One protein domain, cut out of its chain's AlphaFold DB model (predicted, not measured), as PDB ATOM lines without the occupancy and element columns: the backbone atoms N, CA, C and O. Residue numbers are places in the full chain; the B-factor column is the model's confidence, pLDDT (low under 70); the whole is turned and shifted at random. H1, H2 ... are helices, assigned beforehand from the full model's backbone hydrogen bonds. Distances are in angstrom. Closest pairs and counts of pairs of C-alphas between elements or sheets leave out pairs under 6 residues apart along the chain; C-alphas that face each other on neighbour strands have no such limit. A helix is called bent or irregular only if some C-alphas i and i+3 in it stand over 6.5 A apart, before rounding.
ATOM      1  N   LEU A  10     198.313 112.989 220.327       89.50
ATOM      2  CA  LEU A  10     198.741 111.619 220.028       89.50
ATOM      3  C   LEU A  10     199.865 111.177 220.962       89.50
ATOM      4  O   LEU A  10     199.870 110.051 221.459       89.50
ATOM      5  N   LYS A  11     200.800 112.086 221.250       87.81
ATOM      6  CA  LYS A  11     201.905 111.811 222.167       87.81
ATOM      7  C   LYS A  11     201.418 111.674 223.610       87.81
ATOM      8  O   LYS A  11     201.893 110.788 224.313       87.81
ATOM      9  N   ILE A  12     200.433 112.468 224.033       88.38
ATOM     10  CA  ILE A  12     199.782 112.330 225.348       88.38
ATOM     11  C   ILE A  12     199.115 110.955 225.487       88.38
ATOM     12  O   ILE A  12     199.301 110.280 226.498       88.38
ATOM     13  N   ILE A  13     198.383 110.501 224.463       88.00
ATOM     14  CA  ILE A  13     197.791 109.153 224.444       88.00
ATOM     15  C   ILE A  13     198.888 108.085 224.543       88.00
ATOM     16  O   ILE A  13     198.768 107.157 225.339       88.00
ATOM     17  N   TRP A  14     199.977 108.233 223.784       86.19
ATOM     18  CA  TRP A  14     201.089 107.283 223.793       86.19
ATOM     19  C   TRP A  14     201.782 107.173 225.156       86.19
ATOM     20  O   TRP A  14     202.112 106.069 225.593       86.19
ATOM     21  N   LEU A  15     201.977 108.300 225.846       85.25
ATOM     22  CA  LEU A  15     202.566 108.338 227.187       85.25
ATOM     23  C   LEU A  15     201.716 107.582 228.218       85.25
ATOM     24  O   LEU A  15     202.267 106.977 229.134       85.25
ATOM     25  N   SER A  16     200.397 107.559 228.033       83.81
ATOM     26  CA  SER A  16     199.444 106.881 228.922       83.81
ATOM     27  C   SER A  16     198.920 105.558 228.347       83.81
ATOM     28  O   SER A  16     197.897 105.057 228.808       83.81
ATOM     29  N   LYS A  17     199.583 104.973 227.336       77.62
ATOM     30  CA  LYS A  17     199.017 103.878 226.523       77.62
ATOM     31  C   LYS A  17     198.583 102.636 227.302       77.62
ATOM     32  O   LYS A  17     197.577 102.023 226.967       77.62
ATOM     33  N   ASN A  18     199.316 102.296 228.361       78.56
ATOM     34  CA  ASN A  18     199.031 101.123 229.191       78.56
ATOM     35  C   ASN A  18     197.802 101.319 230.095       78.56
ATOM     36  O   ASN A  18     197.306 100.356 230.665       78.56
ATOM     37  N   ASP A  19     197.335 102.561 230.217       78.25
ATOM     38  CA  ASP A  19     196.306 103.005 231.151       78.25
ATOM     39  C   ASP A  19     195.048 103.549 230.445       78.25
ATOM     40  O   ASP A  19     194.145 104.053 231.111       78.25
ATOM     41  N   ILE A  20     194.983 103.470 229.107       80.00
ATOM     42  CA  ILE A  20     193.869 103.996 228.295       80.00
ATOM     43  C   ILE A  20     192.547 103.294 228.634       80.00
ATOM     44  O   ILE A  20     191.504 103.932 228.786       80.00
ATOM     45  N   LEU A  21     192.594 101.967 228.718       84.31
ATOM     46  CA  LEU A  21     191.460 101.102 229.010       84.31
ATOM     47  C   LEU A  21     191.930 100.006 229.977       84.31
ATOM     48  O   LEU A  21     193.035  99.485 229.796       84.31
ATOM     49  N   PRO A  22     191.107  99.635 230.974       86.00
ATOM     50  CA  PRO A  22     191.329  98.450 231.794       86.00
ATOM     51  C   PRO A  22     191.554  97.204 230.926       86.00
ATOM     52  O   PRO A  22     190.948  97.061 229.858       86.00
ATOM     53  N   LYS A  23     192.422  96.292 231.376       86.56
ATOM     54  CA  LYS A  23     192.767  95.065 230.630       86.56
ATOM     55  C   LYS A  23     191.528  94.216 230.348       86.56
ATOM     56  O   LYS A  23     191.423  93.600 229.295       86.56
ATOM     57  N   GLU A  24     190.573  94.246 231.263       86.00
ATOM     58  CA  GLU A  24     189.295  93.552 231.199       86.00
ATOM     59  C   GLU A  24     188.463  94.033 230.003       86.00
ATOM     60  O   GLU A  24     187.892  93.216 229.282       86.00
ATOM     61  N   LEU A  25     188.454  95.346 229.730       87.25
ATOM     62  CA  LEU A  25     187.745  95.907 228.574       87.25
ATOM     63  C   LEU A  25     188.429  95.543 227.253       87.25
ATOM     64  O   LEU A  25     187.741  95.286 226.268       87.25
ATOM     65  N   TRP A  26     189.762  95.456 227.232       88.12
ATOM     66  CA  TRP A  26     190.492  94.955 226.063       88.12
ATOM     67  C   TRP A  26     190.186  93.485 225.771       88.12
ATOM     68  O   TRP A  26     189.992  93.120 224.612       88.12
ATOM     69  N   ILE A  27     190.103  92.649 226.808       87.69
ATOM     70  CA  ILE A  27     189.752  91.232 226.670       87.69
ATOM     71  C   ILE A  27     188.314  91.089 226.160       87.69
ATOM     72  O   ILE A  27     188.084  90.368 225.190       87.69
ATOM     73  N   ALA A  28     187.357  91.811 226.753       87.19
ATOM     74  CA  ALA A  28     185.960  91.792 226.317       87.19
ATOM     75  C   ALA A  28     185.805  92.237 224.854       87.19
ATOM     76  O   ALA A  28     185.082  91.606 224.083       87.19
ATOM     77  N   TYR A  29     186.534  93.283 224.456       89.69
ATOM     78  CA  TYR A  29     186.588  93.734 223.069       89.69
ATOM     79  C   TYR A  29     187.130  92.646 222.131       89.69
ATOM     80  O   TYR A  29     186.512  92.357 221.107       89.69
ATOM     81  N   GLY A  30     188.237  91.994 222.498       88.31
ATOM     82  CA  GLY A  30     188.817  90.899 221.719       88.31
ATOM     83  C   GLY A  30     187.857  89.720 221.542       88.31
ATOM     84  O   GLY A  30     187.666  89.251 220.422       88.31
ATOM     85  N   ILE A  31     187.191  89.293 222.620       89.06
ATOM     86  CA  ILE A  31     186.193  88.210 222.582       89.06
ATOM     87  C   ILE A  31     185.046  88.564 221.633       89.06
ATOM     88  O   ILE A  31     184.661  87.745 220.800       89.06
ATOM     89  N   PHE A  32     184.525  89.789 221.717       86.25
ATOM     90  CA  PHE A  32     183.450  90.239 220.837       86.25
ATOM     91  C   PHE A  32     183.855  90.188 219.359       86.25
ATOM     92  O   PHE A  32     183.083  89.717 218.523       86.25
ATOM     93  N   LEU A  33     185.076  90.625 219.032       86.94
ATOM     94  CA  LEU A  33     185.585  90.539 217.663       86.94
ATOM     95  C   LEU A  33     185.706  89.099 217.189       86.94
ATOM     96  O   LEU A  33     185.241  88.791 216.095       86.94
ATOM     97  N   CYS A  34     186.250  88.208 218.019       85.94
ATOM     98  CA  CYS A  34     186.319  86.789 217.692       85.94
ATOM     99  C   CYS A  34     184.930  86.208 217.396       85.94
ATOM    100  O   CYS A  34     184.779  85.493 216.409       85.94
ATOM    101  N   ILE A  35     183.913  86.555 218.194       85.31
ATOM    102  CA  ILE A  35     182.534  86.090 217.993       85.31
ATOM    103  C   ILE A  35     181.970  86.605 216.665       85.31
ATOM    104  O   ILE A  35     181.478  85.808 215.869       85.31
ATOM    105  N   ILE A  36     182.065  87.909 216.383       81.06
ATOM    106  CA  ILE A  36     181.533  88.477 215.132       81.06
ATOM    107  C   ILE A  36     182.231  87.888 213.908       81.06
ATOM    108  O   ILE A  36     181.570  87.529 212.931       81.06
ATOM    109  N   THR A  37     183.557  87.764 213.951       81.81
ATOM    110  CA  THR A  37     184.323  87.179 212.851       81.81
ATOM    111  C   THR A  37     183.977  85.698 212.665       81.81
ATOM    112  O   THR A  37     183.782  85.268 211.530       81.81
ATOM    113  N   ALA A  38     183.828  84.927 213.747       81.62
ATOM    114  CA  ALA A  38     183.445  83.517 213.675       81.62
ATOM    115  C   ALA A  38     182.029  83.327 213.109       81.62
ATOM    116  O   ALA A  38     181.838  82.496 212.222       81.62
ATOM    117  N   ILE A  39     181.056  84.129 213.554       77.94
ATOM    118  CA  ILE A  39     179.679  84.082 213.038       77.94
ATOM    119  C   ILE A  39     179.657  84.395 211.541       77.94
ATOM    120  O   ILE A  39     178.977  83.703 210.791       77.94
ATOM    121  N   LYS A  40     180.403  85.410 211.079       73.31
ATOM    122  CA  LYS A  40     180.321  85.830 209.673       73.31
ATOM    123  C   LYS A  40     181.125  84.952 208.708       73.31
ATOM    124  O   LYS A  40     180.682  84.769 207.581       73.31
ATOM    125  N   PHE A  41     182.285  84.431 209.121       75.69
ATOM    126  CA  PHE A  41     183.204  83.724 208.213       75.69
ATOM    127  C   PHE A  41     183.340  82.218 208.470       75.69
ATOM    128  O   PHE A  41     183.731  81.500 207.555       75.69
ATOM    129  N   CYS A  42     183.059  81.726 209.682       71.88
ATOM    130  CA  CYS A  42     183.237  80.307 210.029       71.88
ATOM    131  C   CYS A  42     181.925  79.521 210.112       71.88
ATOM    132  O   CYS A  42     181.967  78.294 210.043       71.88
ATOM    133  N   MET A  43     180.769  80.176 210.267       62.22
ATOM    134  CA  MET A  43     179.499  79.455 210.260       62.22
ATOM    135  C   MET A  43     179.090  79.097 208.825       62.22
ATOM    136  O   MET A  43     178.941  79.998 207.995       62.22
ATOM    137  N   PRO A  44     178.886  77.802 208.511       53.16
ATOM    138  CA  PRO A  44     178.325  77.400 207.235       53.16
ATOM    139  C   PRO A  44     176.908  77.973 207.125       53.16
ATOM    140  O   PRO A  44     176.071  77.833 208.015       53.16
ATOM    141  N   ILE A  45     176.729  78.700 206.031       58.28
ATOM    142  CA  ILE A  45     175.580  79.488 205.590       58.28
ATOM    143  C   ILE A  45     174.250  78.811 205.992       58.28
ATOM    144  O   ILE A  45     174.048  77.656 205.634       58.28
ATOM    145  N   HIS A  46     173.391  79.538 206.738       51.69
ATOM    146  CA  HIS A  46     171.902  79.490 206.757       51.69
ATOM    147  C   HIS A  46     171.195  79.688 208.120       51.69
ATOM    148  O   HIS A  46     169.972  79.791 208.117       51.69
ATOM    149  N   VAL A  47     171.876  79.811 209.270       51.25
ATOM    150  CA  VAL A  47     171.159  79.986 210.565       51.25
ATOM    151  C   VAL A  47     171.045  81.451 211.014       51.25
ATOM    152  O   VAL A  47     170.003  81.856 211.519       51.25
ATOM    153  N   ILE A  48     172.087  82.268 210.821       52.22
ATOM    154  CA  ILE A  48     172.096  83.691 211.196       52.22
ATOM    155  C   ILE A  48     172.826  84.463 210.099       52.22
ATOM    156  O   ILE A  48     174.050  84.393 210.007       52.22
ATOM    157  N   ASP A  49     172.095  85.201 209.265       53.81
ATOM    158  CA  ASP A  49     172.721  86.149 208.345       53.81
ATOM    159  C   ASP A  49     172.724  87.535 208.990       53.81
ATOM    160  O   ASP A  49     171.688  88.178 209.164       53.81
ATOM    161  N   VAL A  50     173.906  87.989 209.408       56.41
ATOM    162  CA  VAL A  50     174.075  89.366 209.866       56.41
ATOM    163  C   VAL A  50     174.054  90.248 208.624       56.41
ATOM    164  O   VAL A  50     175.060  90.346 207.904       56.41
ATOM    165  N   ASP A  51     172.907  90.880 208.367       56.66
ATOM    166  CA  ASP A  51     172.782  91.857 207.295       56.66
ATOM    167  C   ASP A  51     173.527  93.145 207.663       56.66
ATOM    168  O   ASP A  51     173.003  94.101 208.239       56.66
ATOM    169  N   LEU A  52     174.802  93.180 207.282       56.53
ATOM    170  CA  LEU A  52     175.642  94.359 207.423       56.53
ATOM    171  C   LEU A  52     175.281  95.472 206.407       56.53
ATOM    172  O   LEU A  52     176.028  96.442 206.274       56.53
ATOM    173  N   LYS A  53     174.169  95.364 205.661       53.62
ATOM    174  CA  LYS A  53     173.624  96.445 204.819       53.62
ATOM    175  C   LYS A  53     172.719  97.411 205.588       53.62
ATOM    176  O   LYS A  53     172.514  98.516 205.098       53.62
ATOM    177  N   ILE A  54     172.271  97.071 206.804       50.78
ATOM    178  CA  ILE A  54     171.463  97.956 207.678       50.78
ATOM    179  C   ILE A  54     172.270  99.185 208.175       50.78
ATOM    180  O   ILE A  54     171.734 100.111 208.779       50.78
ATOM    181  N   TYR A  55     173.564  99.261 207.853       58.91
ATOM    182  CA  TYR A  55     174.462 100.368 208.182       58.91
ATOM    183  C   TYR A  55     174.160 101.606 207.330       58.91
ATOM    184  O   TYR A  55     174.869 101.915 206.370       58.91
ATOM    185  N   GLN A  56     173.117 102.347 207.694       64.50
ATOM    186  CA  GLN A  56     172.908 103.687 207.164       64.50
ATOM    187  C   GLN A  56     173.969 104.617 207.752       64.50
ATOM    188  O   GLN A  56     173.897 105.033 208.905       64.50
ATOM    189  N   THR A  57     174.962 104.959 206.937       67.62
ATOM    190  CA  THR A  57     176.105 105.809 207.295       67.62
ATOM    191  C   THR A  57     175.699 107.112 207.996       67.62
ATOM    192  O   THR A  57     176.379 107.557 208.917       67.62
ATOM    193  N   ASN A  58     174.551 107.687 207.623       73.69
ATOM    194  CA  ASN A  58     174.010 108.906 208.231       73.69
ATOM    195  C   ASN A  58     173.747 108.756 209.736       73.69
ATOM    196  O   ASN A  58     174.015 109.683 210.495       73.69
ATOM    197  N   GLN A  59     173.278 107.589 210.189       83.62
ATOM    198  CA  GLN A  59     173.018 107.337 211.609       83.62
ATOM    199  C   GLN A  59     174.313 107.397 212.430       83.62
ATOM    200  O   GLN A  59     174.326 107.938 213.533       83.62
ATOM    201  N   TYR A  60     175.424 106.919 211.863       87.25
ATOM    202  CA  TYR A  60     176.731 106.955 212.518       87.25
ATOM    203  C   TYR A  60     177.352 108.353 212.557       87.25
ATOM    204  O   TYR A  60     178.072 108.654 213.505       87.25
ATOM    205  N   ILE A  61     177.039 109.225 211.591       90.25
ATOM    206  CA  ILE A  61     177.433 110.642 211.645       90.25
ATOM    207  C   ILE A  61     176.785 111.311 212.857       90.25
ATOM    208  O   ILE A  61     177.489 111.898 213.678       90.25
ATOM    209  N   PHE A  62     175.461 111.179 213.001       91.38
ATOM    210  CA  PHE A  62     174.746 111.727 214.154       91.38
ATOM    211  C   PHE A  62     175.262 111.133 215.463       91.38
ATOM    212  O   PHE A  62     175.598 111.882 216.377       91.38
ATOM    213  N   LEU A  63     175.418 109.808 215.525       92.94
ATOM    214  CA  LEU A  63     175.948 109.124 216.703       92.94
ATOM    215  C   LEU A  63     177.344 109.634 217.091       92.94
ATOM    216  O   LEU A  63     177.596 109.886 218.270       92.94
ATOM    217  N   ALA A  64     178.244 109.816 216.121       94.25
ATOM    218  CA  ALA A  64     179.596 110.299 216.375       94.25
ATOM    219  C   ALA A  64     179.609 111.754 216.862       94.25
ATOM    220  O   ALA A  64     180.304 112.060 217.828       94.25
ATOM    221  N   ILE A  65     178.810 112.642 216.256       94.94
ATOM    222  CA  ILE A  65     178.699 114.045 216.688       94.94
ATOM    223  C   ILE A  65     178.123 114.129 218.107       94.94
ATOM    224  O   ILE A  65     178.696 114.808 218.960       94.94
ATOM    225  N   SER A  66     177.035 113.406 218.393       96.25
ATOM    226  CA  SER A  66     176.437 113.353 219.731       96.25
ATOM    227  C   SER A  66     177.417 112.814 220.771       96.25
ATOM    228  O   SER A  66     177.507 113.347 221.876       96.25
ATOM    229  N   SER A  67     178.199 111.798 220.414       96.12
ATOM    230  CA  SER A  67     179.186 111.215 221.323       96.12
ATOM    231  C   SER A  67     180.388 112.136 221.547       96.12
ATOM    232  O   SER A  67     180.871 112.240 222.672       96.12
ATOM    233  N   LEU A  68     180.843 112.873 220.530       96.81
ATOM    234  CA  LEU A  68     181.866 113.914 220.691       96.81
ATOM    235  C   LEU A  68     181.382 115.038 221.617       96.81
ATOM    236  O   LEU A  68     182.127 115.467 222.499       96.81
ATOM    237  N   ALA A  69     180.125 115.466 221.474       96.88
ATOM    238  CA  ALA A  69     179.510 116.436 222.378       96.88
ATOM    239  C   ALA A  69     179.428 115.903 223.820       96.88
ATOM    240  O   ALA A  69     179.730 116.631 224.766       96.88
ATOM    241  N   LEU A  70     179.099 114.618 223.997       96.50
ATOM    242  CA  LEU A  70     179.111 113.957 225.303       96.50
ATOM    243  C   LEU A  70     180.516 113.939 225.922       96.50
ATOM    244  O   LEU A  70     180.668 114.274 227.095       96.50
ATOM    245  N   VAL A  71     181.554 113.586 225.154       96.56
ATOM    246  CA  VAL A  71     182.943 113.589 225.644       96.56
ATOM    247  C   VAL A  71     183.370 114.998 226.067       96.56
ATOM    248  O   VAL A  71     184.010 115.155 227.110       96.56
ATOM    249  N   LEU A  72     182.974 116.027 225.312       95.75
ATOM    250  CA  LEU A  72     183.233 117.424 225.660       95.75
ATOM    251  C   LEU A  72     182.507 117.839 226.949       95.75
ATOM    252  O   LEU A  72     183.126 118.424 227.835       95.75
ATOM    253  N   SER A  73     181.228 117.484 227.096       95.62
ATOM    254  CA  SER A  73     180.463 117.718 228.329       95.62
ATOM    255  C   SER A  73     181.120 117.037 229.536       95.62
ATOM    256  O   SER A  73     181.330 117.664 230.573       95.62
ATOM    257  N   MET A  74     181.555 115.786 229.373       94.12
ATOM    258  CA  MET A  74     182.277 115.027 230.396       94.12
ATOM    259  C   MET A  74     183.634 115.647 230.753       94.12
ATOM    260  O   MET A  74     184.092 115.505 231.894       94.12
ATOM    261  N   TYR A  75     184.300 116.308 229.802       93.44
ATOM    262  CA  TYR A  75     185.531 117.056 230.053       93.44
ATOM    263  C   TYR A  75     185.270 118.303 230.895       93.44
ATOM    264  O   TYR A  75     185.965 118.506 231.893       93.44
ATOM    265  N   THR A  76     184.249 119.089 230.543       92.12
ATOM    266  CA  THR A  76     183.819 120.253 231.331       92.12
ATOM    267  C   THR A  76     183.441 119.835 232.749       92.12
ATOM    268  O   THR A  76     183.980 120.379 233.707       92.12
ATOM    269  N   PHE A  77     182.643 118.775 232.887       90.50
ATOM    270  CA  PHE A  77     182.286 118.207 234.184       90.50
ATOM    271  C   PHE A  77     183.520 117.810 235.009       90.50
ATOM    272  O   PHE A  77     183.665 118.197 236.165       90.50
ATOM    273  N   GLY A  78     184.472 117.078 234.420       87.44
ATOM    274  CA  GLY A  78     185.691 116.686 235.134       87.44
ATOM    275  C   GLY A  78     186.562 117.875 235.562       87.44
ATOM    276  O   GLY A  78     187.210 117.821 236.609       87.44
ATOM    277  N   ARG A  79     186.562 118.958 234.773       88.50
ATOM    278  CA  ARG A  79     187.240 120.221 235.094       88.50
ATOM    279  C   ARG A  79     186.580 120.975 236.247       88.50
ATOM    280  O   ARG A  79     187.288 121.704 236.926       88.50
ATOM    281  N   GLU A  80     185.282 120.804 236.469       88.38
ATOM    282  CA  GLU A  80     184.571 121.384 237.616       88.38
ATOM    283  C   GLU A  80     184.827 120.596 238.909       88.38
ATOM    284  O   GLU A  80     184.911 121.180 239.986       88.38
ATOM    285  N   VAL A  81     185.024 119.276 238.814       88.12
ATOM    286  CA  VAL A  81     185.305 118.409 239.976       88.12
ATOM    287  C   VAL A  81     186.683 118.684 240.599       88.12
ATOM    288  O   VAL A  81     186.857 118.542 241.814       88.12
ATOM    289  N   TYR A  82     187.675 119.062 239.789       87.88
ATOM    290  CA  TYR A  82     189.048 119.318 240.235       87.88
ATOM    291  C   TYR A  82     189.447 120.777 240.031       87.88
ATOM    292  O   TYR A  82     189.325 121.322 238.939       87.88
ATOM    293  N   THR A  83     190.017 121.403 241.061       86.12
ATOM    294  CA  THR A  83     190.526 122.776 240.949       86.12
ATOM    295  C   THR A  83     191.836 122.825 240.157       86.12
ATOM    296  O   THR A  83     192.503 121.812 239.933       86.12
ATOM    297  N   LEU A  84     192.252 124.025 239.738       87.25
ATOM    298  CA  LEU A  84     193.555 124.221 239.089       87.25
ATOM    299  C   LEU A  84     194.719 123.720 239.956       87.25
ATOM    300  O   LEU A  84     195.649 123.111 239.425       87.25
ATOM    301  N   ASP A  85     194.626 123.890 241.274       87.69
ATOM    302  CA  ASP A  85     195.630 123.406 242.221       87.69
ATOM    303  C   ASP A  85     195.712 121.876 242.246       87.69
ATOM    304  O   ASP A  85     196.804 121.311 242.337       87.69
ATOM    305  N   ASP A  86     194.577 121.183 242.122       86.62
ATOM    306  CA  ASP A  86     194.549 119.722 242.022       86.62
ATOM    307  C   ASP A  86     195.234 119.246 240.731       86.62
ATOM    308  O   ASP A  86     196.044 118.317 240.760       86.62
ATOM    309  N   PHE A  87     194.999 119.928 239.605       87.31
ATOM    310  CA  PHE A  87     195.685 119.622 238.347       87.31
ATOM    311  C   PHE A  87     197.186 119.918 238.400       87.31
ATOM    312  O   PHE A  87     197.977 119.133 237.874       87.31
ATOM    313  N   ALA A  88     197.600 120.999 239.064       87.75
ATOM    314  CA  ALA A  88     199.013 121.292 239.291       87.75
ATOM    315  C   ALA A  88     199.676 120.191 240.136       87.75
ATOM    316  O   ALA A  88     200.756 119.710 239.790       87.75
ATOM    317  N   LYS A  89     198.997 119.704 241.185       87.75
ATOM    318  CA  LYS A  89     199.456 118.548 241.974       87.75
ATOM    319  C   LYS A  89     199.557 117.281 241.124       87.75
ATOM    320  O   LYS A  89     200.536 116.550 241.253       87.75
ATOM    321  N   PHE A  90     198.600 117.017 240.232       87.31
ATOM    322  CA  PHE A  90     198.679 115.884 239.297       87.31
ATOM    323  C   PHE A  90     199.843 116.006 238.314       87.31
ATOM    324  O   PHE A  90     200.424 114.990 237.942       87.31
ATOM    325  N   TYR A  91     200.191 117.228 237.907       86.25
ATOM    326  CA  TYR A  91     201.331 117.477 237.032       86.25
ATOM    327  C   TYR A  91     202.668 117.259 237.750       86.25
ATOM    328  O   TYR A  91     203.578 116.635 237.211       86.25
ATOM    329  N   LEU A  92     202.778 117.724 238.994       87.06
ATOM    330  CA  LEU A  92     203.970 117.519 239.817       87.06
ATOM    331  C   LEU A  92     204.142 116.050 240.224       87.06
ATOM    332  O   LEU A  92     205.263 115.564 240.370       87.06
ATOM    333  N   ARG A  93     203.036 115.317 240.388       82.06
ATOM    334  CA  ARG A  93     203.060 113.910 240.779       82.06
ATOM    335  C   ARG A  93     203.430 113.008 239.606       82.06
ATOM    336  O   ARG A  93     202.782 113.016 238.561       82.06
ATOM    337  N   ASN A  94     204.411 112.137 239.838       79.88
ATOM    338  CA  ASN A  94     204.840 111.116 238.881       79.88
ATOM    339  C   ASN A  94     205.207 111.715 237.506       79.88
ATOM    340  O   ASN A  94     204.772 111.214 236.472       79.88
ATOM    341  N   ASN A  95     205.943 112.835 237.502       80.75
ATOM    342  CA  ASN A  95     206.415 113.529 236.294       80.75
ATOM    343  C   ASN A  95     205.309 113.840 235.263       80.75
ATOM    344  O   ASN A  95     205.514 113.714 234.057       80.75
ATOM    345  N   GLY A  96     204.113 114.211 235.722       81.69
ATOM    346  CA  GLY A  96     202.993 114.583 234.858       81.69
ATOM    347  C   GLY A  96     202.185 113.414 234.300       81.69
ATOM    348  O   GLY A  96     201.143 113.648 233.693       81.69
ATOM    349  N   ILE A  97     202.579 112.160 234.551       84.69
ATOM    350  CA  ILE A  97     201.862 110.970 234.058       84.69
ATOM    351  C   ILE A  97     200.410 110.958 234.553       84.69
ATOM    352  O   ILE A  97     199.500 110.646 233.794       84.69
ATOM    353  N   THR A  98     200.168 111.358 235.806       87.06
ATOM    354  CA  THR A  98     198.805 111.420 236.372       87.06
ATOM    355  C   THR A  98     197.930 112.423 235.620       87.06
ATOM    356  O   THR A  98     196.767 112.152 235.324       87.06
ATOM    357  N   TYR A  99     198.506 113.576 235.278       88.69
ATOM    358  CA  TYR A  99     197.841 114.607 234.492       88.69
ATOM    359  C   TYR A  99     197.568 114.138 233.055       88.69
ATOM    360  O   TYR A  99     196.457 114.301 232.550       88.69
ATOM    361  N   TYR A 100     198.533 113.479 232.412       90.00
ATOM    362  CA  TYR A 100     198.334 112.923 231.075       90.00
ATOM    363  C   TYR A 100     197.304 111.798 231.067       90.00
ATOM    364  O   TYR A 100     196.453 111.793 230.188       90.00
ATOM    365  N   LYS A 101     197.278 110.920 232.075       89.75
ATOM    366  CA  LYS A 101     196.228 109.901 232.238       89.75
ATOM    367  C   LYS A 101     194.844 110.539 232.341       89.75
ATOM    368  O   LYS A 101     193.896 110.066 231.718       89.75
ATOM    369  N   TYR A 102     194.731 111.651 233.072       90.56
ATOM    370  CA  TYR A 102     193.483 112.406 233.131       90.56
ATOM    371  C   TYR A 102     193.031 112.870 231.741       90.56
ATOM    372  O   TYR A 102     191.875 112.635 231.390       90.56
ATOM    373  N   LEU A 103     193.927 113.481 230.957       91.62
ATOM    374  CA  LEU A 103     193.638 113.973 229.604       91.62
ATOM    375  C   LEU A 103     193.341 112.843 228.612       91.62
ATOM    376  O   LEU A 103     192.418 112.951 227.804       91.62
ATOM    377  N   THR A 104     194.092 111.744 228.685       92.50
ATOM    378  CA  THR A 104     193.943 110.582 227.805       92.50
ATOM    379  C   THR A 104     192.542 109.983 227.888       92.50
ATOM    380  O   THR A 104     192.002 109.608 226.847       92.50
ATOM    381  N   ASN A 105     191.910 109.983 229.070       92.38
ATOM    382  CA  ASN A 105     190.532 109.508 229.239       92.38
ATOM    383  C   ASN A 105     189.521 110.240 228.336       92.38
ATOM    384  O   ASN A 105     188.495 109.661 228.004       92.38
ATOM    385  N   TYR A 106     189.808 111.478 227.917       94.12
ATOM    386  CA  TYR A 106     188.961 112.267 227.012       94.12
ATOM    387  C   TYR A 106     189.456 112.243 225.566       94.12
ATOM    388  O   TYR A 106     188.659 112.157 224.628       94.12
ATOM    389  N   LEU A 107     190.777 112.314 225.376       94.44
ATOM    390  CA  LEU A 107     191.394 112.348 224.050       94.44
ATOM    391  C   LEU A 107     191.188 111.036 223.293       94.44
ATOM    392  O   LEU A 107     190.924 111.063 222.095       94.44
ATOM    393  N   PHE A 108     191.283 109.896 223.980       94.56
ATOM    394  CA  PHE A 108     191.132 108.589 223.351       94.56
ATOM    395  C   PHE A 108     189.725 108.353 222.769       94.56
ATOM    396  O   PHE A 108     189.642 108.128 221.560       94.56
ATOM    397  N   PRO A 109     188.617 108.459 223.537       95.31
ATOM    398  CA  PRO A 109     187.276 108.302 222.968       95.31
ATOM    399  C   PRO A 109     186.973 109.359 221.900       95.31
ATOM    400  O   PRO A 109     186.403 109.019 220.866       95.31
ATOM    401  N   SER A 110     187.421 110.609 222.084       96.31
ATOM    402  CA  SER A 110     187.303 111.646 221.044       96.31
ATOM    403  C   SER A 110     187.952 111.213 219.729       96.31
ATOM    404  O   SER A 110     187.346 111.329 218.667       96.31
ATOM    405  N   LEU A 111     189.171 110.670 219.787       95.69
ATOM    406  CA  LEU A 111     189.883 110.200 218.603       95.69
ATOM    407  C   LEU A 111     189.181 109.000 217.956       95.69
ATOM    408  O   LEU A 111     189.058 108.963 216.733       95.69
ATOM    409  N   MET A 112     188.667 108.056 218.750       95.25
ATOM    410  CA  MET A 112     187.907 106.918 218.224       95.25
ATOM    411  C   MET A 112     186.653 107.374 217.465       95.25
ATOM    412  O   MET A 112     186.408 106.891 216.359       95.25
ATOM    413  N   TRP A 113     185.903 108.341 218.008       96.75
ATOM    414  CA  TRP A 113     184.728 108.913 217.341       96.75
ATOM    415  C   TRP A 113     185.074 109.756 216.118       96.75
ATOM    416  O   TRP A 113     184.345 109.704 215.130       96.75
ATOM    417  N   LEU A 114     186.193 110.485 216.133       96.00
ATOM    418  CA  LEU A 114     186.676 111.205 214.951       96.00
ATOM    419  C   LEU A 114     186.992 110.250 213.797       96.00
ATOM    420  O   LEU A 114     186.655 110.550 212.655       96.00
ATOM    421  N   VAL A 115     187.579 109.084 214.085       93.88
ATOM    422  CA  VAL A 115     187.821 108.046 213.071       93.88
ATOM    423  C   VAL A 115     186.497 107.515 212.505       93.88
ATOM    424  O   VAL A 115     186.353 107.415 211.286       93.88
ATOM    425  N   VAL A 116     185.504 107.235 213.359       93.38
ATOM    426  CA  VAL A 116     184.155 106.807 212.928       93.38
ATOM    427  C   VAL A 116     183.497 107.863 212.033       93.38
ATOM    428  O   VAL A 116     182.983 107.539 210.960       93.38
ATOM    429  N   LEU A 117     183.547 109.131 212.446       93.44
ATOM    430  CA  LEU A 117     182.986 110.256 211.702       93.44
ATOM    431  C   LEU A 117     183.672 110.426 210.343       93.44
ATOM    432  O   LEU A 117     182.995 110.565 209.325       93.44
ATOM    433  N   PHE A 118     185.005 110.358 210.313       91.75
ATOM    434  CA  PHE A 118     185.787 110.466 209.087       91.75
ATOM    435  C   PHE A 118     185.391 109.389 208.069       91.75
ATOM    436  O   PHE A 118     185.054 109.718 206.932       91.75
ATOM    437  N   PHE A 119     185.348 108.115 208.476       87.94
ATOM    438  CA  PHE A 119     184.932 107.028 207.583       87.94
ATOM    439  C   PHE A 119     183.474 107.155 207.135       87.94
ATOM    440  O   PHE A 119     183.162 106.864 205.979       87.94
ATOM    441  N   SER A 120     182.596 107.635 208.017       88.44
ATOM    442  CA  SER A 120     181.194 107.880 207.679       88.44
ATOM    443  C   SER A 120     181.051 108.936 206.579       88.44
ATOM    444  O   SER A 120     180.348 108.722 205.594       88.44
ATOM    445  N   ILE A 121     181.767 110.055 206.691       87.38
ATOM    446  CA  ILE A 121     181.747 111.118 205.678       87.38
ATOM    447  C   ILE A 121     182.389 110.633 204.372       87.38
ATOM    448  O   ILE A 121     181.822 110.817 203.296       87.38
ATOM    449  N   MET A 122     183.532 109.943 204.449       84.06
ATOM    450  CA  MET A 122     184.211 109.385 203.272       84.06
ATOM    451  C   MET A 122     183.322 108.427 202.482       84.06
ATOM    452  O   MET A 122     183.320 108.460 201.254       84.06
ATOM    453  N   ARG A 123     182.511 107.613 203.164       78.19
ATOM    454  CA  ARG A 123     181.568 106.703 202.505       78.19
ATOM    455  C   ARG A 123     180.465 107.435 201.727       78.19
ATOM    456  O   ARG A 123     179.976 106.866 200.758       78.19
ATOM    457  N   LEU A 124     180.081 108.656 202.117       78.62
ATOM    458  CA  LEU A 124     179.128 109.478 201.354       78.62
ATOM    459  C   LEU A 124     179.749 110.059 200.078       78.62
ATOM    460  O   LEU A 124     179.049 110.243 199.087       78.62
ATOM    461  N   MET A 125     181.052 110.339 200.100       76.19
ATOM    462  CA  MET A 125     181.758 110.971 198.982       76.19
ATOM    463  C   MET A 125     182.317 109.964 197.968       76.19
ATOM    464  O   MET A 125     182.465 110.292 196.794       76.19
ATOM    465  N   LEU A 126     182.653 108.745 198.403       73.75
ATOM    466  CA  LEU A 126     183.377 107.770 197.589       73.75
ATOM    467  C   LEU A 126     182.468 106.645 197.079       73.75
ATOM    468  O   LEU A 126     182.000 105.795 197.840       73.75
ATOM    469  N   ILE A 127     182.311 106.568 195.757       68.56
ATOM    470  CA  ILE A 127     181.720 105.406 195.083       68.56
ATOM    471  C   ILE A 127     182.837 104.391 194.835       68.56
ATOM    472  O   ILE A 127     183.560 104.472 193.844       68.56
ATOM    473  N   VAL A 128     182.997 103.431 195.749       68.56
ATOM    474  CA  VAL A 128     184.050 102.412 195.631       68.56
ATOM    475  C   VAL A 128     183.481 101.106 195.083       68.56
ATOM    476  O   VAL A 128     182.613 100.490 195.703       68.56
ATOM    477  N   LYS A 129     183.986 100.671 193.923       72.62
ATOM    478  CA  LYS A 129     183.692  99.360 193.328       72.62
ATOM    479  C   LYS A 129     184.734  98.353 193.817       72.62
ATOM    480  O   LYS A 129     185.825  98.280 193.266       72.62
ATOM    481  N   ILE A 130     184.408  97.617 194.876       77.88
ATOM    482  CA  ILE A 130     185.268  96.578 195.466       77.88
ATOM    483  C   ILE A 130     184.520  95.241 195.431       77.88
ATOM    484  O   ILE A 130     183.291  95.221 195.368       77.88
ATOM    485  N   SER A 131     185.256  94.127 195.494       83.38
ATOM    486  CA  SER A 131     184.679  92.795 195.690       83.38
ATOM    487  C   SER A 131     183.783  92.738 196.939       83.38
ATOM    488  O   SER A 131     184.043  93.421 197.937       83.38
ATOM    489  N   ASN A 132     182.739  91.903 196.899       76.62
ATOM    490  CA  ASN A 132     181.788  91.790 198.006       76.62
ATOM    491  C   ASN A 132     182.464  91.293 199.300       76.62
ATOM    492  O   ASN A 132     182.202  91.827 200.373       76.62
ATOM    493  N   THR A 133     183.418  90.362 199.198       75.94
ATOM    494  CA  THR A 133     184.180  89.846 200.347       75.94
ATOM    495  C   THR A 133     185.001  90.940 201.029       75.94
ATOM    496  O   THR A 133     184.965  91.079 202.249       75.94
ATOM    497  N   THR A 134     185.714  91.769 200.258       78.19
ATOM    498  CA  THR A 134     186.487  92.889 200.822       78.19
ATOM    499  C   THR A 134     185.574  93.909 201.501       78.19
ATOM    500  O   THR A 134     185.923  94.470 202.538       78.19
ATOM    501  N   LEU A 135     184.391  94.140 200.931       77.69
ATOM    502  CA  LEU A 135     183.403  95.053 201.486       77.69
ATOM    503  C   LEU A 135     182.859  94.546 202.832       77.69
ATOM    504  O   LEU A 135     182.695  95.335 203.761       77.69
ATOM    505  N   GLU A 136     182.628  93.241 202.968       78.12
ATOM    506  CA  GLU A 136     182.210  92.622 204.230       78.12
ATOM    507  C   GLU A 136     183.295  92.699 205.309       78.12
ATOM    508  O   GLU A 136     182.999  93.101 206.434       78.12
ATOM    509  N   VAL A 137     184.558  92.429 204.964       81.31
ATOM    510  CA  VAL A 137     185.692  92.611 205.889       81.31
ATOM    511  C   VAL A 137     185.781  94.063 206.365       81.31
ATOM    512  O   VAL A 137     185.902  94.320 207.564       81.31
ATOM    513  N   LEU A 138     185.656  95.031 205.452       81.00
ATOM    514  CA  LEU A 138     185.705  96.452 205.798       81.00
ATOM    515  C   LEU A 138     184.551  96.863 206.726       81.00
ATOM    516  O   LEU A 138     184.747  97.677 207.625       81.00
ATOM    517  N   ARG A 139     183.359  96.276 206.552       80.81
ATOM    518  CA  ARG A 139     182.219  96.495 207.457       80.81
ATOM    519  C   ARG A 139     182.480  95.944 208.857       80.81
ATOM    520  O   ARG A 139     182.129  96.614 209.824       80.81
ATOM    521  N   VAL A 140     183.119  94.779 208.979       83.81
ATOM    522  CA  VAL A 140     183.509  94.217 210.284       83.81
ATOM    523  C   VAL A 140     184.537  95.113 210.981       83.81
ATOM    524  O   VAL A 140     184.365  95.418 212.159       83.81
ATOM    525  N   ILE A 141     185.547  95.607 210.256       86.25
ATOM    526  CA  ILE A 141     186.546  96.555 210.790       86.25
ATOM    527  C   ILE A 141     185.890  97.881 211.209       86.25
ATOM    528  O   ILE A 141     186.223  98.482 212.230       86.25
ATOM    529  N   TYR A 142     184.933  98.366 210.427       87.06
ATOM    530  CA  TYR A 142     184.214  99.582 210.783       87.06
ATOM    531  C   TYR A 142     183.365  99.384 212.049       87.06
ATOM    532  O   TYR A 142     183.423 100.201 212.967       87.06
ATOM    533  N   LEU A 143     182.639  98.266 212.150       86.19
ATOM    534  CA  LEU A 143     181.883  97.911 213.350       86.19
ATOM    535  C   LEU A 143     182.796  97.759 214.574       86.19
ATOM    536  O   LEU A 143     182.456  98.242 215.655       86.19
ATOM    537  N   SER A 144     183.970  97.141 214.413       89.50
ATOM    538  CA  SER A 144     184.944  97.008 215.497       89.50
ATOM    539  C   SER A 144     185.412  98.368 216.003       89.50
ATOM    540  O   SER A 144     185.589  98.547 217.209       89.50
ATOM    541  N   GLN A 145     185.590  99.335 215.104       91.75
ATOM    542  CA  GLN A 145     185.961 100.699 215.462       91.75
ATOM    543  C   GLN A 145     184.830 101.427 216.203       91.75
ATOM    544  O   GLN A 145     185.084 102.080 217.216       91.75
ATOM    545  N   VAL A 146     183.581 101.286 215.743       91.56
ATOM    546  CA  VAL A 146     182.407 101.859 216.424       91.56
ATOM    547  C   VAL A 146     182.265 101.288 217.832       91.56
ATOM    548  O   VAL A 146     182.090 102.043 218.786       91.56
ATOM    549  N   LEU A 147     182.394  99.970 217.993       91.75
ATOM    550  CA  LEU A 147     182.296  99.354 219.311       91.75
ATOM    551  C   LEU A 147     183.401  99.851 220.252       91.75
ATOM    552  O   LEU A 147     183.126 100.157 221.412       91.75
ATOM    553  N   LEU A 148     184.636  99.973 219.764       93.88
ATOM    554  CA  LEU A 148     185.741 100.504 220.563       93.88
ATOM    555  C   LEU A 148     185.472 101.950 221.016       93.88
ATOM    556  O   LEU A 148     185.756 102.313 222.163       93.88
ATOM    557  N   ALA A 149     184.869 102.772 220.151       94.94
ATOM    558  CA  ALA A 149     184.440 104.128 220.492       94.94
ATOM    559  C   ALA A 149     183.360 104.134 221.594       94.94
ATOM    560  O   ALA A 149     183.444 104.912 222.547       94.94
ATOM    561  N   ILE A 150     182.392 103.214 221.531       94.19
ATOM    562  CA  ILE A 150     181.359 103.060 222.567       94.19
ATOM    563  C   ILE A 150     181.983 102.635 223.902       94.19
ATOM    564  O   ILE A 150     181.781 103.309 224.911       94.19
ATOM    565  N   ILE A 151     182.789 101.567 223.916       94.19
ATOM    566  CA  ILE A 151     183.429 101.045 225.137       94.19
ATOM    567  C   ILE A 151     184.303 102.119 225.795       94.19
ATOM    568  O   ILE A 151     184.239 102.322 227.009       94.19
ATOM    569  N   SER A 152     185.092 102.849 225.004       94.62
ATOM    570  CA  SER A 152     185.928 103.936 225.522       94.62
ATOM    571  C   SER A 152     185.117 105.095 226.102       94.62
ATOM    572  O   SER A 152     185.512 105.663 227.120       94.62
ATOM    573  N   THR A 153     183.956 105.402 225.523       95.31
ATOM    574  CA  THR A 153     183.045 106.432 226.045       95.31
ATOM    575  C   THR A 153     182.400 106.000 227.358       95.31
ATOM    576  O   THR A 153     182.357 106.780 228.305       95.31
ATOM    577  N   VAL A 154     181.965 104.744 227.471       93.81
ATOM    578  CA  VAL A 154     181.438 104.202 228.734       93.81
ATOM    579  C   VAL A 154     182.515 104.215 229.820       93.81
ATOM    580  O   VAL A 154     182.268 104.675 230.935       93.81
ATOM    581  N   ASN A 155     183.742 103.798 229.493       93.12
ATOM    582  CA  ASN A 155     184.870 103.855 230.423       93.12
ATOM    583  C   ASN A 155     185.170 105.293 230.886       93.12
ATOM    584  O   ASN A 155     185.505 105.517 232.048       93.12
ATOM    585  N   LEU A 156     185.025 106.289 230.005       94.38
ATOM    586  CA  LEU A 156     185.124 107.698 230.384       94.38
ATOM    587  C   LEU A 156     184.071 108.080 231.438       94.38
ATOM    588  O   LEU A 156     184.426 108.688 232.450       94.38
ATOM    589  N   VAL A 157     182.807 107.697 231.240       93.56
ATOM    590  CA  VAL A 157     181.728 107.969 232.207       93.56
ATOM    591  C   VAL A 157     182.042 107.339 233.565       93.56
ATOM    592  O   VAL A 157     182.012 108.034 234.581       93.56
ATOM    593  N   ILE A 158     182.443 106.064 233.584       92.00
ATOM    594  CA  ILE A 158     182.829 105.348 234.812       92.00
ATOM    595  C   ILE A 158     183.984 106.064 235.521       92.00
ATOM    596  O   ILE A 158     183.939 106.292 236.730       92.00
ATOM    597  N   ASN A 159     185.011 106.478 234.778       91.31
ATOM    598  CA  ASN A 159     186.139 107.210 235.346       91.31
ATOM    599  C   ASN A 159     185.716 108.547 235.965       91.31
ATOM    600  O   ASN A 159     186.230 108.918 237.018       91.31
ATOM    601  N   ASN A 160     184.783 109.267 235.341       92.56
ATOM    602  CA  ASN A 160     184.239 110.502 235.897       92.56
ATOM    603  C   ASN A 160     183.430 110.260 237.173       92.56
ATOM    604  O   ASN A 160     183.645 110.970 238.155       92.56
ATOM    605  N   MET A 161     182.581 109.230 237.205       91.56
ATOM    606  CA  MET A 161     181.863 108.840 238.423       91.56
ATOM    607  C   MET A 161     182.841 108.509 239.555       91.56
ATOM    608  O   MET A 161     182.746 109.078 240.639       91.56
ATOM    609  N   ASN A 162     183.860 107.692 239.276       91.81
ATOM    610  CA  ASN A 162     184.883 107.329 240.258       91.81
ATOM    611  C   ASN A 162     185.646 108.551 240.790       91.81
ATOM    612  O   ASN A 162     185.957 108.620 241.978       91.81
ATOM    613  N   ARG A 163     185.948 109.536 239.936       90.31
ATOM    614  CA  ARG A 163     186.608 110.787 240.350       90.31
ATOM    615  C   ARG A 163     185.752 111.581 241.331       90.31
ATOM    616  O   ARG A 163     186.272 112.015 242.358       90.31
ATOM    617  N   VAL A 164     184.460 111.727 241.040       92.88
ATOM    618  CA  VAL A 164     183.501 112.410 241.919       92.88
ATOM    619  C   VAL A 164     183.384 111.670 243.243       92.88
ATOM    620  O   VAL A 164     183.600 112.274 244.290       92.88
ATOM    621  N   SER A 165     183.130 110.361 243.210       91.62
ATOM    622  CA  SER A 165     183.011 109.537 244.415       91.62
ATOM    623  C   SER A 165     184.262 109.622 245.289       91.62
ATOM    624  O   SER A 165     184.158 109.822 246.498       91.62
ATOM    625  N   ASN A 166     185.453 109.573 244.686       91.12
ATOM    626  CA  ASN A 166     186.713 109.723 245.411       91.12
ATOM    627  C   ASN A 166     186.883 111.125 246.007       91.12
ATOM    628  O   ASN A 166     187.348 111.255 247.141       91.12
ATOM    629  N   LYS A 167     186.511 112.184 245.276       89.56
ATOM    630  CA  LYS A 167     186.582 113.561 245.782       89.56
ATOM    631  C   LYS A 167     185.622 113.760 246.954       89.56
ATOM    632  O   LYS A 167     186.033 114.315 247.968       89.56
ATOM    633  N   VAL A 168     184.391 113.258 246.850       91.31
ATOM    634  CA  VAL A 168     183.401 113.272 247.938       91.31
ATOM    635  C   VAL A 168     183.943 112.532 249.156       91.31
ATOM    636  O   VAL A 168     183.972 113.102 250.240       91.31
ATOM    637  N   TYR A 169     184.457 111.311 248.983       93.31
ATOM    638  CA  TYR A 169     185.024 110.524 250.078       93.31
ATOM    639  C   TYR A 169     186.164 111.256 250.803       93.31
ATOM    640  O   TYR A 169     186.156 111.359 252.031       93.31
ATOM    641  N   MET A 170     187.125 111.809 250.056       89.44
ATOM    642  CA  MET A 170     188.261 112.532 250.637       89.44
ATOM    643  C   MET A 170     187.823 113.794 251.385       89.44
ATOM    644  O   MET A 170     188.310 114.052 252.487       89.44
ATOM    645  N   THR A 171     186.882 114.553 250.821       89.81
ATOM    646  CA  THR A 171     186.327 115.744 251.472       89.81
ATOM    647  C   THR A 171     185.580 115.364 252.752       89.81
ATOM    648  O   THR A 171     185.871 115.922 253.808       89.81
ATOM    649  N   SER A 172     184.709 114.353 252.710       90.44
ATOM    650  CA  SER A 172     183.980 113.862 253.887       90.44
ATOM    651  C   SER A 172     184.917 113.389 254.998       90.44
ATOM    652  O   SER A 172     184.690 113.696 256.167       90.44
ATOM    653  N   LYS A 173     186.010 112.699 254.645       92.81
ATOM    654  CA  LYS A 173     187.035 112.286 255.609       92.81
ATOM    655  C   LYS A 173     187.711 113.492 256.268       92.81
ATOM    656  O   LYS A 173     187.810 113.524 257.490       92.81
ATOM    657  N   SER A 174     188.115 114.495 255.484       91.88
ATOM    658  CA  SER A 174     188.749 115.709 256.024       91.88
ATOM    659  C   SER A 174     187.828 116.478 256.977       91.88
ATOM    660  O   SER A 174     188.251 116.876 258.059       91.88
ATOM    661  N   ILE A 175     186.544 116.587 256.622       92.12
ATOM    662  CA  ILE A 175     185.514 117.218 257.447       92.12
ATOM    663  C   ILE A 175     185.322 116.430 258.751       92.12
ATOM    664  O   ILE A 175     185.292 117.011 259.833       92.12
ATOM    665  N   SER A 176     185.239 115.097 258.677       90.81
ATOM    666  CA  SER A 176     185.112 114.245 259.864       90.81
ATOM    667  C   SER A 176     186.305 114.382 260.814       90.81
ATOM    668  O   SER A 176     186.115 114.413 262.027       90.81
ATOM    669  N   GLU A 177     187.530 114.452 260.290       90.06
ATOM    670  CA  GLU A 177     188.741 114.644 261.097       90.06
ATOM    671  C   GLU A 177     188.766 116.022 261.773       90.06
ATOM    672  O   GLU A 177     189.162 116.134 262.935       90.06
TER     673      GLU A 177
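Overview. This is residues 10 to 177 of the 217 residues of an uncharacterized protein of Streptococcus oralis subsp. oralis (UniProt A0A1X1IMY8). One very long helix, H5, has H3 and the arm H4b side by side with it in an up-and-down bundle, each running against the one before it in the chain, while H2 packs on H5 on the side away from them. At one end of H4b the bent helix H4 turns off into arm H4a, short H1 packs on H4b, and residues 169 to 177 of H5 stick out. The printed part has 168 residues with five named helices, H1 to H5 in order, and no named strand: all helix. It is loose, with a radius of gyration of the C-alphas of 19.9 A, and spans 67 by 33 by 26 A.

Along the chain. H5, residues 132 to 177, is 67.5 A long and ends at C-alpha (188.741, 114.644, 261.097). H3, residues 57 to 81, measures 36.2 A. H4, residues 84 to 125, was assigned as one helix by its hydrogen bonds but is bent, with C-alphas 95 and 98 7.9 A apart; its arms are H4a, residues 84 to 95, and H4b, residues 98 to 125, 41.1 A. H4a is irregular: C-alphas 91 and 94 are 7.5 A apart. H2, residues 23 to 41, is 26.9 A; H1, residues 10 to 15, begins at C-alpha (198.741, 111.619, 220.028).

Arrangement. H5 touches H4b with residues 142 to 159 alone, closest C-alphas Met 112 and Ala 149, 5.0 A, a helical hairpin at a shallow 28 degrees. H3 touches H4b, closest C-alphas Ala 64 and Trp 113, 5.4 A. H2 touches H5, closest C-alphas Leu 33 and Ser 144, 6.9 A. H1 touches H4b, closest C-alphas Ile 13 and Thr 104, 5.3 A. H4a and H4b are about perpendicular, 84 degrees. Every O i to N i+4 pair is within hydrogen-bond range in H1, H2, H3 and H5, against 6 of 8 in H4a and 22 of 24 in H4b.

Size, cuts and confidence. The C-alphas farthest apart, of Lys 129 and Glu 177, are 69.7 A apart. The printed part has no cut; the link H2 to H3 is long. pLDDT is under 70 at residues 43 to 57 and 127 to 128.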